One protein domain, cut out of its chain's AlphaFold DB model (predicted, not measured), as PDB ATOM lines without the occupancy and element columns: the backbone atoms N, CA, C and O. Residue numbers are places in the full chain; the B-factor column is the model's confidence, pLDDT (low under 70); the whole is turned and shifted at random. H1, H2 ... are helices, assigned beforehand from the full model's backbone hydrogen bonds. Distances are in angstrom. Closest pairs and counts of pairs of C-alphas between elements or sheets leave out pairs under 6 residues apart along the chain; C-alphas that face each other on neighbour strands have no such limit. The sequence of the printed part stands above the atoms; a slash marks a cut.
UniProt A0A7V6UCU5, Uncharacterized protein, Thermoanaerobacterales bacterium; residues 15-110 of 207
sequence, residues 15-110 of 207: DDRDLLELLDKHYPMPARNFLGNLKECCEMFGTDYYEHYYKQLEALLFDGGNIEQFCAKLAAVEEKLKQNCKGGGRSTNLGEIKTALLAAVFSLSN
ATOM      1  N   ASP A  15      84.324  -1.034  60.653       93.06
ATOM      2  CA  ASP A  15      83.773  -0.807  61.987       93.06
ATOM      3  C   ASP A  15      84.793  -0.151  62.939       93.06
ATOM      4  O   ASP A  15      85.911   0.195  62.554       93.06
ATOM      5  N   ASP A  16      84.405   0.066  64.201       95.25
ATOM      6  CA  ASP A  16      85.291   0.683  65.196       95.25
ATOM      7  C   ASP A  16      86.568  -0.137  65.446       95.25
ATOM      8  O   ASP A  16      87.622   0.440  65.723       95.25
ATOM      9  N   ARG A  17      86.492  -1.470  65.327       95.62
ATOM     10  CA  ARG A  17      87.649  -2.354  65.477       95.62
ATOM     11  C   ARG A  17      88.603  -2.167  64.303       95.62
ATOM     12  O   ARG A  17      89.788  -1.978  64.549       95.62
ATOM     13  N   ASP A  18      88.102  -2.137  63.066       94.69
ATOM     14  CA  ASP A  18      88.924  -1.840  61.884       94.69
ATOM     15  C   ASP A  18      89.664  -0.498  62.037       94.69
ATOM     16  O   ASP A  18      90.830  -0.386  61.655       94.69
ATOM     17  N   LEU A  19      89.006   0.530  62.592       94.56
ATOM     18  CA  LEU A  19      89.628   1.838  62.826       94.56
ATOM     19  C   LEU A  19      90.725   1.783  63.886       94.56
ATOM     20  O   LEU A  19      91.784   2.382  63.702       94.56
ATOM     21  N   LEU A  20      90.493   1.066  64.984       94.94
ATOM     22  CA  LEU A  20      91.499   0.874  66.028       94.94
ATOM     23  C   LEU A  20      92.694   0.071  65.518       94.94
ATOM     24  O   LEU A  20      93.825   0.470  65.768       94.94
ATOM     25  N   GLU A  21      92.462  -0.998  64.758       94.19
ATOM     26  CA  GLU A  21      93.519  -1.790  64.118       94.19
ATOM     27  C   GLU A  21      94.282  -0.979  63.063       94.19
ATOM     28  O   GLU A  21      95.489  -1.145  62.891       94.19
ATOM     29  N   LEU A  22      93.606  -0.075  62.351       92.06
ATOM     30  CA  LEU A  22      94.264   0.853  61.437       92.06
ATOM     31  C   LEU A  22      95.153   1.846  62.200       92.06
ATOM     32  O   LEU A  22      96.279   2.093  61.773       92.06
ATOM     33  N   LEU A  23      94.692   2.381  63.332       93.06
ATOM     34  CA  LEU A  23      95.507   3.243  64.191       93.06
ATOM     35  C   LEU A  23      96.689   2.486  64.806       93.06
ATOM     36  O   LEU A  23      97.780   3.043  64.866       93.06
ATOM     37  N   ASP A  24      96.503   1.233  65.216       92.75
ATOM     38  CA  ASP A  24      97.533   0.407  65.867       92.75
ATOM     39  C   ASP A  24      98.766   0.203  64.972       92.75
ATOM     40  O   ASP A  24      99.902   0.180  65.438       92.75
ATOM     41  N   LYS A  25      98.567   0.189  63.647       91.06
ATOM     42  CA  LYS A  25      99.660   0.120  62.658       91.06
ATOM     43  C   LYS A  25     100.563   1.352  62.642       91.06
ATOM     44  O   LYS A  25     101.691   1.266  62.161       91.06
ATOM     45  N   HIS A  26     100.063   2.501  63.091       87.50
ATOM     46  CA  HIS A  26     100.732   3.796  62.940       87.50
ATOM     47  C   HIS A  26     101.009   4.499  64.273       87.50
ATOM     48  O   HIS A  26     101.858   5.390  64.321       87.50
ATOM     49  N   TYR A  27     100.325   4.114  65.353       87.75
ATOM     50  CA  TYR A  27     100.344   4.823  66.627       87.75
ATOM     51  C   TYR A  27     100.490   3.849  67.809       87.75
ATOM     52  O   TYR A  27      99.657   2.961  67.953       87.75
ATOM     53  N   PRO A  28     101.443   4.073  68.740       86.62
ATOM     54  CA  PRO A  28     101.657   3.198  69.905       86.62
ATOM     55  C   PRO A  28     100.478   3.093  70.884       86.62
ATOM     56  O   PRO A  28     100.457   2.223  71.745       86.62
ATOM     57  N   MET A  29      99.529   4.031  70.817       89.69
ATOM     58  CA  MET A  29      98.345   4.068  71.678       89.69
ATOM     59  C   MET A  29      97.089   4.284  70.820       89.69
ATOM     60  O   MET A  29      96.570   5.409  70.774       89.69
ATOM     61  N   PRO A  30      96.583   3.256  70.114       92.44
ATOM     62  CA  PRO A  30      95.454   3.400  69.192       92.44
ATOM     63  C   PRO A  30      94.187   3.902  69.891       92.44
ATOM     64  O   PRO A  30      93.566   4.851  69.421       92.44
ATOM     65  N   ALA A  31      93.857   3.365  71.072       93.56
ATOM     66  CA  ALA A  31      92.686   3.784  71.847       93.56
ATOM     67  C   ALA A  31      92.746   5.263  72.275       93.56
ATOM     68  O   ALA A  31      91.738   5.967  72.241       93.56
ATOM     69  N   ARG A  32      93.938   5.770  72.624       93.00
ATOM     70  CA  ARG A  32      94.125   7.185  72.979       93.00
ATOM     71  C   ARG A  32      93.890   8.094  71.774       93.00
ATOM     72  O   ARG A  32      93.210   9.109  71.905       93.00
ATOM     73  N   ASN A  33      94.422   7.721  70.610       93.00
ATOM     74  CA  ASN A  33      94.206   8.467  69.369       93.00
ATOM     75  C   ASN A  33      92.733   8.424  68.952       93.00
ATOM     76  O   ASN A  33      92.164   9.458  68.607       93.00
ATOM     77  N   PHE A  34      92.093   7.261  69.063       95.25
ATOM     78  CA  PHE A  34      90.667   7.100  68.798       95.25
ATOM     79  C   PHE A  34      89.822   8.024  69.684       95.25
ATOM     80  O   PHE A  34      88.998   8.776  69.169       95.25
ATOM     81  N   LEU A  35      90.053   8.031  71.004       95.19
ATOM     82  CA  LEU A  35      89.306   8.886  71.934       95.19
ATOM     83  C   LEU A  35      89.552  10.379  71.712       95.19
ATOM     84  O   LEU A  35      88.598  11.149  71.790       95.19
ATOM     85  N   GLY A  36      90.789  10.783  71.411       94.06
ATOM     86  CA  GLY A  36      91.102  12.176  71.086       94.06
ATOM     87  C   GLY A  36      90.292  12.676  69.888       94.06
ATOM     88  O   GLY A  36      89.618  13.697  69.977       94.06
ATOM     89  N   ASN A  37      90.260  11.898  68.802       93.19
ATOM     90  CA  ASN A  37      89.486  12.253  67.610       93.19
ATOM     91  C   ASN A  37      87.974  12.146  67.838       93.19
ATOM     92  O   ASN A  37      87.217  12.975  67.337       93.19
ATOM     93  N   LEU A  38      87.518  11.164  68.623       95.38
ATOM     94  CA  LEU A  38      86.112  11.053  69.009       95.38
ATOM     95  C   LEU A  38      85.660  12.291  69.794       95.38
ATOM     96  O   LEU A  38      84.570  12.802  69.537       95.38
ATOM     97  N   LYS A  39      86.498  12.794  70.709       95.00
ATOM     98  CA  LYS A  39      86.238  14.021  71.470       95.00
ATOM     99  C   LYS A  39      86.068  15.222  70.550       95.00
ATOM    100  O   LYS A  39      85.038  15.882  70.633       95.00
ATOM    101  N   GLU A  40      87.002  15.437  69.626       91.19
ATOM    102  CA  GLU A  40      86.897  16.515  68.636       91.19
ATOM    103  C   GLU A  40      85.639  16.390  67.766       91.19
ATOM    104  O   GLU A  40      84.943  17.372  67.519       91.19
ATOM    105  N   CYS A  41      85.292  15.177  67.326       90.81
ATOM    106  CA  CYS A  41      84.075  14.954  66.544       90.81
ATOM    107  C   CYS A  41      82.803  15.262  67.354       90.81
ATOM    108  O   CYS A  41      81.821  15.753  66.801       90.81
ATOM    109  N   CYS A  42      82.802  15.018  68.666       91.81
ATOM    110  CA  CYS A  42      81.662  15.343  69.521       91.81
ATOM    111  C   CYS A  42      81.407  16.857  69.631       91.81
ATOM    112  O   CYS A  42      80.256  17.250  69.819       91.81
ATOM    113  N   GLU A  43      82.426  17.709  69.455       88.50
ATOM    114  CA  GLU A  43      82.295  19.173  69.565       88.50
ATOM    115  C   GLU A  43      81.270  19.756  68.577       88.50
ATOM    116  O   GLU A  43      80.616  20.756  68.883       88.50
ATOM    117  N   MET A  44      81.029  19.086  67.439       84.00
ATOM    118  CA  MET A  44      79.967  19.436  66.478       84.00
ATOM    119  C   MET A  44      78.563  19.496  67.102       84.00
ATOM    120  O   MET A  44      77.670  20.176  66.585       84.00
ATOM    121  N   PHE A  45      78.356  18.752  68.189       81.44
ATOM    122  CA  PHE A  45      77.078  18.590  68.877       81.44
ATOM    123  C   PHE A  45      77.070  19.215  70.279       81.44
ATOM    124  O   PHE A  45      76.080  19.069  70.997       81.44
ATOM    125  N   GLY A  46      78.129  19.947  70.637       82.88
ATOM    126  CA  GLY A  46      78.294  20.628  71.919       82.88
ATOM    127  C   GLY A  46      79.536  20.156  72.674       82.88
ATOM    128  O   GLY A  46      79.900  18.982  72.630       82.88
ATOM    129  N   THR A  47      80.165  21.075  73.408       80.69
ATOM    130  CA  THR A  47      81.413  20.836  74.158       80.69
ATOM    131  C   THR A  47      81.277  19.745  75.218       80.69
ATOM    132  O   THR A  47      82.223  19.009  75.482       80.69
ATOM    133  N   ASP A  48      80.078  19.591  75.778       88.56
ATOM    134  CA  ASP A  48      79.833  18.675  76.894       88.56
ATOM    135  C   ASP A  48      79.385  17.284  76.425       88.56
ATOM    136  O   ASP A  48      79.229  16.374  77.239       88.56
ATOM    137  N   TYR A  49      79.178  17.086  75.116       89.62
ATOM    138  CA  TYR A  49      78.663  15.826  74.578       89.62
ATOM    139  C   TYR A  49      79.616  14.662  74.888       89.62
ATOM    140  O   TYR A  49      79.200  13.624  75.406       89.62
ATOM    141  N   TYR A  50      80.914  14.847  74.627       94.50
ATOM    142  CA  TYR A  50      81.927  13.843  74.953       94.50
ATOM    143  C   TYR A  50      81.976  13.559  76.457       94.50
ATOM    144  O   TYR A  50      81.967  12.399  76.876       94.50
ATOM    145  N   GLU A  51      81.987  14.623  77.261       93.62
ATOM    146  CA  GLU A  51      82.089  14.537  78.718       93.62
ATOM    147  C   GLU A  51      80.912  13.759  79.318       93.62
ATOM    148  O   GLU A  51      81.093  12.973  80.247       93.62
ATOM    149  N   HIS A  52      79.717  13.928  78.751       90.75
ATOM    150  CA  HIS A  52      78.506  13.281  79.231       90.75
ATOM    151  C   HIS A  52      78.422  11.791  78.860       90.75
ATOM    152  O   HIS A  52      77.964  10.986  79.672       90.75
ATOM    153  N   TYR A  53      78.851  11.405  77.653       91.44
ATOM    154  CA  TYR A  53      78.638  10.039  77.152       91.44
ATOM    155  C   TYR A  53      79.907   9.178  77.129       91.44
ATOM    156  O   TYR A  53      79.874   8.016  77.551       91.44
ATOM    157  N   TYR A  54      81.029   9.727  76.668       94.81
ATOM    158  CA  TYR A  54      82.214   8.954  76.288       94.81
ATOM    159  C   TYR A  54      83.382   9.050  77.269       94.81
ATOM    160  O   TYR A  54      84.224   8.153  77.256       94.81
ATOM    161  N   LYS A  55      83.417  10.045  78.166       94.56
ATOM    162  CA  LYS A  55      84.500  10.228  79.154       94.56
ATOM    163  C   LYS A  55      84.855   8.962  79.935       94.56
ATOM    164  O   LYS A  55      86.017   8.699  80.219       94.56
ATOM    165  N   GLN A  56      83.861   8.130  80.244       92.69
ATOM    166  CA  GLN A  56      84.062   6.858  80.947       92.69
ATOM    167  C   GLN A  56      85.014   5.878  80.232       92.69
ATOM    168  O   GLN A  56      85.490   4.935  80.859       92.69
ATOM    169  N   LEU A  57      85.267   6.061  78.932       94.06
ATOM    170  CA  LEU A  57      86.215   5.253  78.164       94.06
ATOM    171  C   LEU A  57      87.674   5.602  78.484       94.06
ATOM    172  O   LEU A  57      88.540   4.758  78.277       94.06
ATOM    173  N   GLU A  58      87.958   6.795  79.018       93.12
ATOM    174  CA  GLU A  58      89.324   7.219  79.353       93.12
ATOM    175  C   GLU A  58      89.958   6.341  80.440       93.12
ATOM    176  O   GLU A  58      91.171   6.152  80.432       93.12
ATOM    177  N   ALA A  59      89.154   5.732  81.321       89.44
ATOM    178  CA  ALA A  59      89.640   4.788  82.332       89.44
ATOM    179  C   ALA A  59      90.412   3.609  81.706       89.44
ATOM    180  O   ALA A  59      91.447   3.196  82.222       89.44
ATOM    181  N   LEU A  60      89.983   3.145  80.526       87.25
ATOM    182  CA  LEU A  60      90.624   2.029  79.823       87.25
ATOM    183  C   LEU A  60      92.021   2.362  79.289       87.25
ATOM    184  O   LEU A  60      92.780   1.448  78.972       87.25
ATOM    185  N   LEU A  61      92.377   3.648  79.190       85.44
ATOM    186  CA  LEU A  61      93.715   4.064  78.766       85.44
ATOM    187  C   LEU A  61      94.775   3.798  79.841       85.44
ATOM    188  O   LEU A  61      95.949   3.663  79.505       85.44
ATOM    189  N   PHE A  62      94.373   3.745  81.113       77.44
ATOM    190  CA  PHE A  62      95.275   3.547  82.250       77.44
ATOM    191  C   PHE A  62      95.387   2.075  82.657       77.44
ATOM    192  O   PHE A  62      96.434   1.654  83.140       77.44
ATOM    193  N   ASP A  63      94.344   1.287  82.392       73.94
ATOM    194  CA  ASP A  63      94.240  -0.109  82.829       73.94
ATOM    195  C   ASP A  63      94.979  -1.108  81.911       73.94
ATOM    196  O   ASP A  63      94.895  -2.318  82.113       73.94
ATOM    197  N   GLY A  64      95.698  -0.629  80.886       65.50
ATOM    198  CA  GLY A  64      96.395  -1.490  79.920       65.50
ATOM    199  C   GLY A  64      95.447  -2.338  79.062       65.50
ATOM    200  O   GLY A  64      95.825  -3.420  78.613       65.50
ATOM    201  N   GLY A  65      94.208  -1.871  78.870       67.12
ATOM    202  CA  GLY A  65      93.187  -2.604  78.131       67.12
ATOM    203  C   GLY A  65      93.545  -2.810  76.656       67.12
ATOM    204  O   GLY A  65      94.194  -1.965  76.036       67.12
ATOM    205  N   ASN A  66      93.103  -3.930  76.084       85.06
ATOM    206  CA  ASN A  66      93.300  -4.236  74.663       85.06
ATOM    207  C   ASN A  66      92.149  -3.708  73.780       85.06
ATOM    208  O   ASN A  66      91.126  -3.223  74.275       85.06
ATOM    209  N   ILE A  67      92.322  -3.797  72.455       91.12
ATOM    210  CA  ILE A  67      91.343  -3.324  71.461       91.12
ATOM    211  C   ILE A  67      89.971  -3.975  71.690       91.12
ATOM    212  O   ILE A  67      88.954  -3.286  71.651       91.12
ATOM    213  N   GLU A  68      89.921  -5.273  71.991       91.50
ATOM    214  CA  GLU A  68      88.674  -6.001  72.234       91.50
ATOM    215  C   GLU A  68      87.896  -5.443  73.432       91.50
ATOM    216  O   GLU A  68      86.689  -5.197  73.335       91.50
ATOM    217  N   GLN A  69      88.579  -5.209  74.555       92.12
ATOM    218  CA  GLN A  69      87.976  -4.628  75.756       92.12
ATOM    219  C   GLN A  69      87.475  -3.206  75.497       92.12
ATOM    220  O   GLN A  69      86.370  -2.849  75.923       92.12
ATOM    221  N   PHE A  70      88.254  -2.407  74.763       94.19
ATOM    222  CA  PHE A  70      87.861  -1.060  74.370       94.19
ATOM    223  C   PHE A  70      86.605  -1.066  73.489       94.19
ATOM    224  O   PHE A  70      85.632  -0.385  73.816       94.19
ATOM    225  N   CYS A  71      86.578  -1.882  72.432       95.25
ATOM    226  CA  CYS A  71      85.425  -2.023  71.539       95.25
ATOM    227  C   CYS A  71      84.168  -2.472  72.289       95.25
ATOM    228  O   CYS A  71      83.095  -1.898  72.096       95.25
ATOM    229  N   ALA A  72      84.287  -3.462  73.180       94.69
ATOM    230  CA  ALA A  72      83.158  -3.947  73.969       94.69
ATOM    231  C   ALA A  72      82.575  -2.843  74.867       94.69
ATOM    232  O   ALA A  72      81.353  -2.672  74.944       94.69
ATOM    233  N   LYS A  73      83.438  -2.053  75.519       95.12
ATOM    234  CA  LYS A  73      82.991  -0.928  76.345       95.12
ATOM    235  C   LYS A  73      82.373   0.179  75.494       95.12
ATOM    236  O   LYS A  73      81.304   0.661  75.860       95.12
ATOM    237  N   LEU A  74      82.998   0.557  74.376       96.06
ATOM    238  CA  LEU A  74      82.474   1.556  73.442       96.06
ATOM    239  C   LEU A  74      81.070   1.175  72.956       96.06
ATOM    240  O   LEU A  74      80.143   1.970  73.090       96.06
ATOM    241  N   ALA A  75      80.883  -0.068  72.505       95.56
ATOM    242  CA  ALA A  75      79.582  -0.571  72.071       95.56
ATOM    243  C   ALA A  75      78.524  -0.482  73.186       95.56
ATOM    244  O   ALA A  75      77.394  -0.058  72.941       95.56
ATOM    245  N   ALA A  76      78.891  -0.810  74.430       95.62
ATOM    246  CA  ALA A  76      77.990  -0.691  75.574       95.62
ATOM    247  C   ALA A  76      77.617   0.770  75.897       95.62
ATOM    248  O   ALA A  76      76.483   1.040  76.298       95.62
ATOM    249  N   VAL A  77      78.547   1.718  75.733       95.00
ATOM    250  CA  VAL A  77      78.272   3.158  75.884       95.00
ATOM    251  C   VAL A  77      77.277   3.631  74.827       95.00
ATOM    252  O   VAL A  77      76.290   4.293  75.152       95.00
ATOM    253  N   GLU A  78      77.496   3.255  73.572       94.44
ATOM    254  CA  GLU A  78      76.658   3.692  72.454       94.44
ATOM    255  C   GLU A  78      75.271   3.059  72.470       94.44
ATOM    256  O   GLU A  78      74.290   3.705  72.102       94.44
ATOM    257  N   GLU A  79      75.155   1.821  72.946       93.25
ATOM    258  CA  GLU A  79      73.857   1.183  73.138       93.25
ATOM    259  C   GLU A  79      73.036   1.895  74.222       93.25
ATOM    260  O   GLU A  79      71.860   2.197  74.010       93.25
ATOM    261  N   LYS A  80      73.660   2.283  75.343       91.38
ATOM    262  CA  LYS A  80      72.998   3.110  76.368       91.38
ATOM    263  C   LYS A  80      72.550   4.461  75.811       91.38
ATOM    264  O   LYS A  80      71.433   4.896  76.080       91.38
ATOM    265  N   LEU A  81      73.386   5.111  75.001       89.75
ATOM    266  CA  LEU A  81      73.029   6.359  74.324       89.75
ATOM    267  C   LEU A  81      71.802   6.175  73.415       89.75
ATOM    268  O   LEU A  81      70.860   6.966  73.487       89.75
ATOM    269  N   LYS A  82      71.758   5.105  72.608       89.88
ATOM    270  CA  LYS A  82      70.592   4.779  71.768       89.88
ATOM    271  C   LYS A  82      69.324   4.595  72.599       89.88
ATOM    272  O   LYS A  82      68.268   5.091  72.207       89.88
ATOM    273  N   GLN A  83      69.415   3.909  73.736       86.00
ATOM    274  CA  GLN A  83      68.278   3.676  74.631       86.00
ATOM    275  C   GLN A  83      67.761   4.979  75.257       86.00
ATOM    276  O   GLN A  83      66.559   5.243  75.205       86.00
ATOM    277  N   ASN A  84      68.659   5.836  75.749       80.25
ATOM    278  CA  ASN A  84      68.304   7.131  76.341       80.25
ATOM    279  C   ASN A  84      67.605   8.061  75.334       80.25
ATOM    280  O   ASN A  84      66.654   8.765  75.674       80.25
ATOM    281  N   CYS A  85      68.038   8.038  74.074       75.19
ATOM    282  CA  CYS A  85      67.458   8.842  73.001       75.19
ATOM    283  C   CYS A  85      66.085   8.333  72.527       75.19
ATOM    284  O   CYS A  85      65.204   9.151  72.244       75.19
ATOM    285  N   LYS A  86      65.865   7.009  72.499       66.88
ATOM    286  CA  LYS A  86      64.569   6.399  72.133       66.88
ATOM    287  C   LYS A  86      63.431   6.826  73.063       66.88
ATOM    288  O   LYS A  86      62.313   7.002  72.593       66.88
ATOM    289  N   GLY A  87      63.709   7.029  74.353       59.78
ATOM    290  CA  GLY A  87      62.710   7.477  75.331       59.78
ATOM    291  C   GLY A  87      62.387   8.977  75.286       59.78
ATOM    292  O   GLY A  87      61.356   9.386  75.809       59.78
ATOM    293  N   GLY A  88      63.247   9.801  74.672       57.91
ATOM    294  CA  GLY A  88      63.166  11.268  74.744       57.91
ATOM    295  C   GLY A  88      62.965  11.998  73.413       57.91
ATOM    296  O   GLY A  88      63.023  13.224  73.396       57.91
ATOM    297  N   GLY A  89      62.800  11.281  72.294       57.06
ATOM    298  CA  GLY A  89      62.632  11.880  70.959       57.06
ATOM    299  C   GLY A  89      63.854  12.658  70.445       57.06
ATOM    300  O   GLY A  89      63.733  13.455  69.517       57.06
ATOM    301  N   ARG A  90      65.034  12.461  71.047       65.38
ATOM    302  CA  ARG A  90      66.281  13.151  70.679       65.38
ATOM    303  C   ARG A  90      67.102  12.295  69.715       65.38
ATOM    304  O   ARG A  90      67.223  11.092  69.914       65.38
ATOM    305  N   SER A  91      67.709  12.917  68.704       75.06
ATOM    306  CA  SER A  91      68.703  12.253  67.846       75.06
ATOM    307  C   SER A  91      69.919  11.826  68.672       75.06
ATOM    308  O   SER A  91      70.359  12.565  69.553       75.06
ATOM    309  N   THR A  92      70.475  10.648  68.379       79.62
ATOM    310  CA  THR A  92      71.740  10.206  68.980       79.62
ATOM    311  C   THR A  92      72.944  10.901  68.349       79.62
ATOM    312  O   THR A  92      73.989  10.944  68.977       79.62
ATOM    313  N   ASN A  93      72.827  11.432  67.126       86.25
ATOM    314  CA  ASN A  93      73.934  11.963  66.312       86.25
ATOM    315  C   ASN A  93      75.080  10.958  66.059       86.25
ATOM    316  O   ASN A  93      76.164  11.333  65.613       86.25
ATOM    317  N   LEU A  94      74.861   9.669  66.356       88.69
ATOM    318  CA  LEU A  94      75.894   8.637  66.255       88.69
ATOM    319  C   LEU A  94      76.382   8.465  64.818       88.69
ATOM    320  O   LEU A  94      77.575   8.299  64.604       88.69
ATOM    321  N   GLY A  95      75.482   8.521  63.832       86.88
ATOM    322  CA  GLY A  95      75.853   8.354  62.425       86.88
ATOM    323  C   GLY A  95      76.821   9.438  61.953       86.88
ATOM    324  O   GLY A  95      77.833   9.147  61.312       86.88
ATOM    325  N   GLU A  96      76.545  10.685  62.324       86.75
ATOM    326  CA  GLU A  96      77.376  11.842  62.014       86.75
ATOM    327  C   GLU A  96      78.722  11.783  62.745       86.75
ATOM    328  O   GLU A  96      79.761  11.982  62.115       86.75
ATOM    329  N   ILE A  97      78.723  11.454  64.045       90.06
ATOM    330  CA  ILE A  97      79.952  11.302  64.843       90.06
ATOM    331  C   ILE A  97      80.838  10.197  64.257       90.06
ATOM    332  O   ILE A  97      82.032  10.413  64.061       90.06
ATOM    333  N   LYS A  98      80.267   9.033  63.924       90.56
ATOM    334  CA  LYS A  98      81.013   7.899  63.356       90.56
ATOM    335  C   LYS A  98      81.599   8.220  61.988       90.56
ATOM    336  O   LYS A  98      82.743   7.874  61.721       90.56
ATOM    337  N   THR A  99      80.847   8.922  61.143       87.12
ATOM    338  CA  THR A  99      81.327   9.342  59.820       87.12
ATOM    339  C   THR A  99      82.475  10.347  59.945       87.12
ATOM    340  O   THR A  99      83.475  10.239  59.236       87.12
ATOM    341  N   ALA A 100      82.368  11.301  60.872       87.06
ATOM    342  CA  ALA A 100      83.441  12.249  61.152       87.06
ATOM    343  C   ALA A 100      84.684  11.565  61.744       87.06
ATOM    344  O   ALA A 100      85.800  11.896  61.348       87.06
ATOM    345  N   LEU A 101      84.501  10.583  62.630       91.12
ATOM    346  CA  LEU A 101      85.597   9.815  63.219       91.12
ATOM    347  C   LEU A 101      86.315   8.945  62.180       91.12
ATOM    348  O   LEU A 101      87.543   8.927  62.149       91.12
ATOM    349  N   LEU A 102      85.565   8.279  61.299       89.88
ATOM    350  CA  LEU A 102      86.107   7.534  60.161       89.88
ATOM    351  C   LEU A 102      87.008   8.433  59.303       89.88
ATOM    352  O   LEU A 102      88.141   8.062  58.999       89.88
ATOM    353  N   ALA A 103      86.525   9.633  58.962       86.00
ATOM    354  CA  ALA A 103      87.310  10.624  58.236       86.00
ATOM    355  C   ALA A 103      88.570  11.025  59.021       86.00
ATOM    356  O   ALA A 103      89.668  10.993  58.483       86.00
ATOM    357  N   ALA A 104      88.454  11.326  60.314       87.38
ATOM    358  CA  ALA A 104      89.604  11.695  61.136       87.38
ATOM    359  C   ALA A 104      90.701  10.614  61.124       87.38
ATOM    360  O   ALA A 104      91.867  10.897  60.845       87.38
ATOM    361  N   VAL A 105      90.317   9.352  61.343       89.62
ATOM    362  CA  VAL A 105      91.245   8.214  61.369       89.62
ATOM    363  C   VAL A 105      91.886   7.985  60.002       89.62
ATOM    364  O   VAL A 105      93.102   7.834  59.917       89.62
ATOM    365  N   PHE A 106      91.116   8.030  58.913       87.00
ATOM    366  CA  PHE A 106      91.676   7.880  57.566       87.00
ATOM    367  C   PHE A 106      92.680   8.989  57.231       87.00
ATOM    368  O   PHE A 106      93.659   8.742  56.526       87.00
ATOM    369  N   SER A 107      92.464  10.199  57.753       81.88
ATOM    370  CA  SER A 107      93.372  11.334  57.570       81.88
ATOM    371  C   SER A 107      94.689  11.098  58.306       81.88
ATOM    372  O   SER A 107      95.763  11.344  57.760       81.88
ATOM    373  N   LEU A 108      94.610  10.575  59.533       83.56
ATOM    374  CA  LEU A 108      95.768  10.240  60.365       83.56
ATOM    375  C   LEU A 108      96.591   9.074  59.819       83.56
ATOM    376  O   LEU A 108      97.798   9.022  60.049       83.56
ATOM    377  N   SER A 109      95.955   8.146  59.112       82.06
ATOM    378  CA  SER A 109      96.612   6.989  58.497       82.06
ATOM    379  C   SER A 109      97.116   7.263  57.076       82.06
ATOM    380  O   SER A 109      97.432   6.318  56.357       82.06
ATOM    381  N   ASN A 110      97.182   8.535  56.655       75.19
ATOM    382  CA  ASN A 110      97.623   8.960  55.322       75.19
ATOM    383  C   ASN A 110      96.916   8.206  54.182       75.19
ATOM    384  O   ASN A 110      97.527   7.833  53.181       75.19
TER     385      ASN A 110
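What this domain is: This is residues 15 to 110 of the 207 residues of an uncharacterized protein of Thermoanaerobacterales bacterium (UniProt A0A7V6UCU5). This is a compact cluster of six helices in which H2 lies between H6, which crosses it on one side, and the short H3 and H4 on the other, while H1 packs on the first part of H2. The long H5 folds back beside H4 as a helical hairpin, and its last residues make one far end of the longest axis. The printed part has 96 residues, with named helices H1 to H6 in that order, no named strand, and the class is all helix. The radius of gyration of the C-alphas is 13.1 A, and the C-alphas span 40 by 28 by 22 A.

How they stand to each other: Begin at H1, residues 16 to 24, which touches residues 30 to 34 of H2, residues 30 to 45, at a steep tilt of 55 degrees, opposite ways; the closest C-alphas, of Asp 24 and Pro 30, are 4.9 A apart. H2 is the hub, touching four helices. With residues 38 to 43 it touches H3, residues 49 to 53, closest at the C-alphas of Lys 39 and Tyr 50, 5.5 A apart. Next comes H4, residues 55 to 61, which touches residues 31 to 35 of H2, opposite ways at a shallow tilt of 13 degrees; the closest C-alphas, of Arg 32 and Leu 61, are 6.6 A apart. H4 forms a helical hairpin with H5, residues 67 to 88, at a shallow tilt of 7 degrees, with the C-alphas of Leu 60 and Phe 70 closest at 6.8 A. Last comes H6, residues 94 to 108, which touches H2 at a steep tilt of 50 degrees, closest at the C-alphas of Cys 41 and Ile 97, 5.8 A apart. H4 and H6 are apart. In H1, H3 and H6 every O i to N i+4 pair is within hydrogen-bond range, against 10 of 12 in H2, 17 of 18 in H5 and 0 of 3 in H4, where 3 of 4 O i to N i+3 pairs are.

Where its parts are: Find C-alpha 16 at (85.291, 0.683, 65.196), where H1 begins; it is 12.3 A long. H2 measures 23.8 A, H3 6.3 A and H4 11.1 A. From C-alpha 67 at (91.343, -3.324, 71.461), H5 runs 31.9 A. H6 runs 20.8 A and ends at C-alpha 108, (95.768, 10.240, 60.365).

The domain as a whole: Look to the C-alphas of Gly 87 and Asn 110 for the two farthest apart, 40.3 A. The printed part has no cut, and the five links between helices are tight. The mean pLDDT of the printed part is 87.7, and residues 64 to 65 and 86 to 90 are under 70.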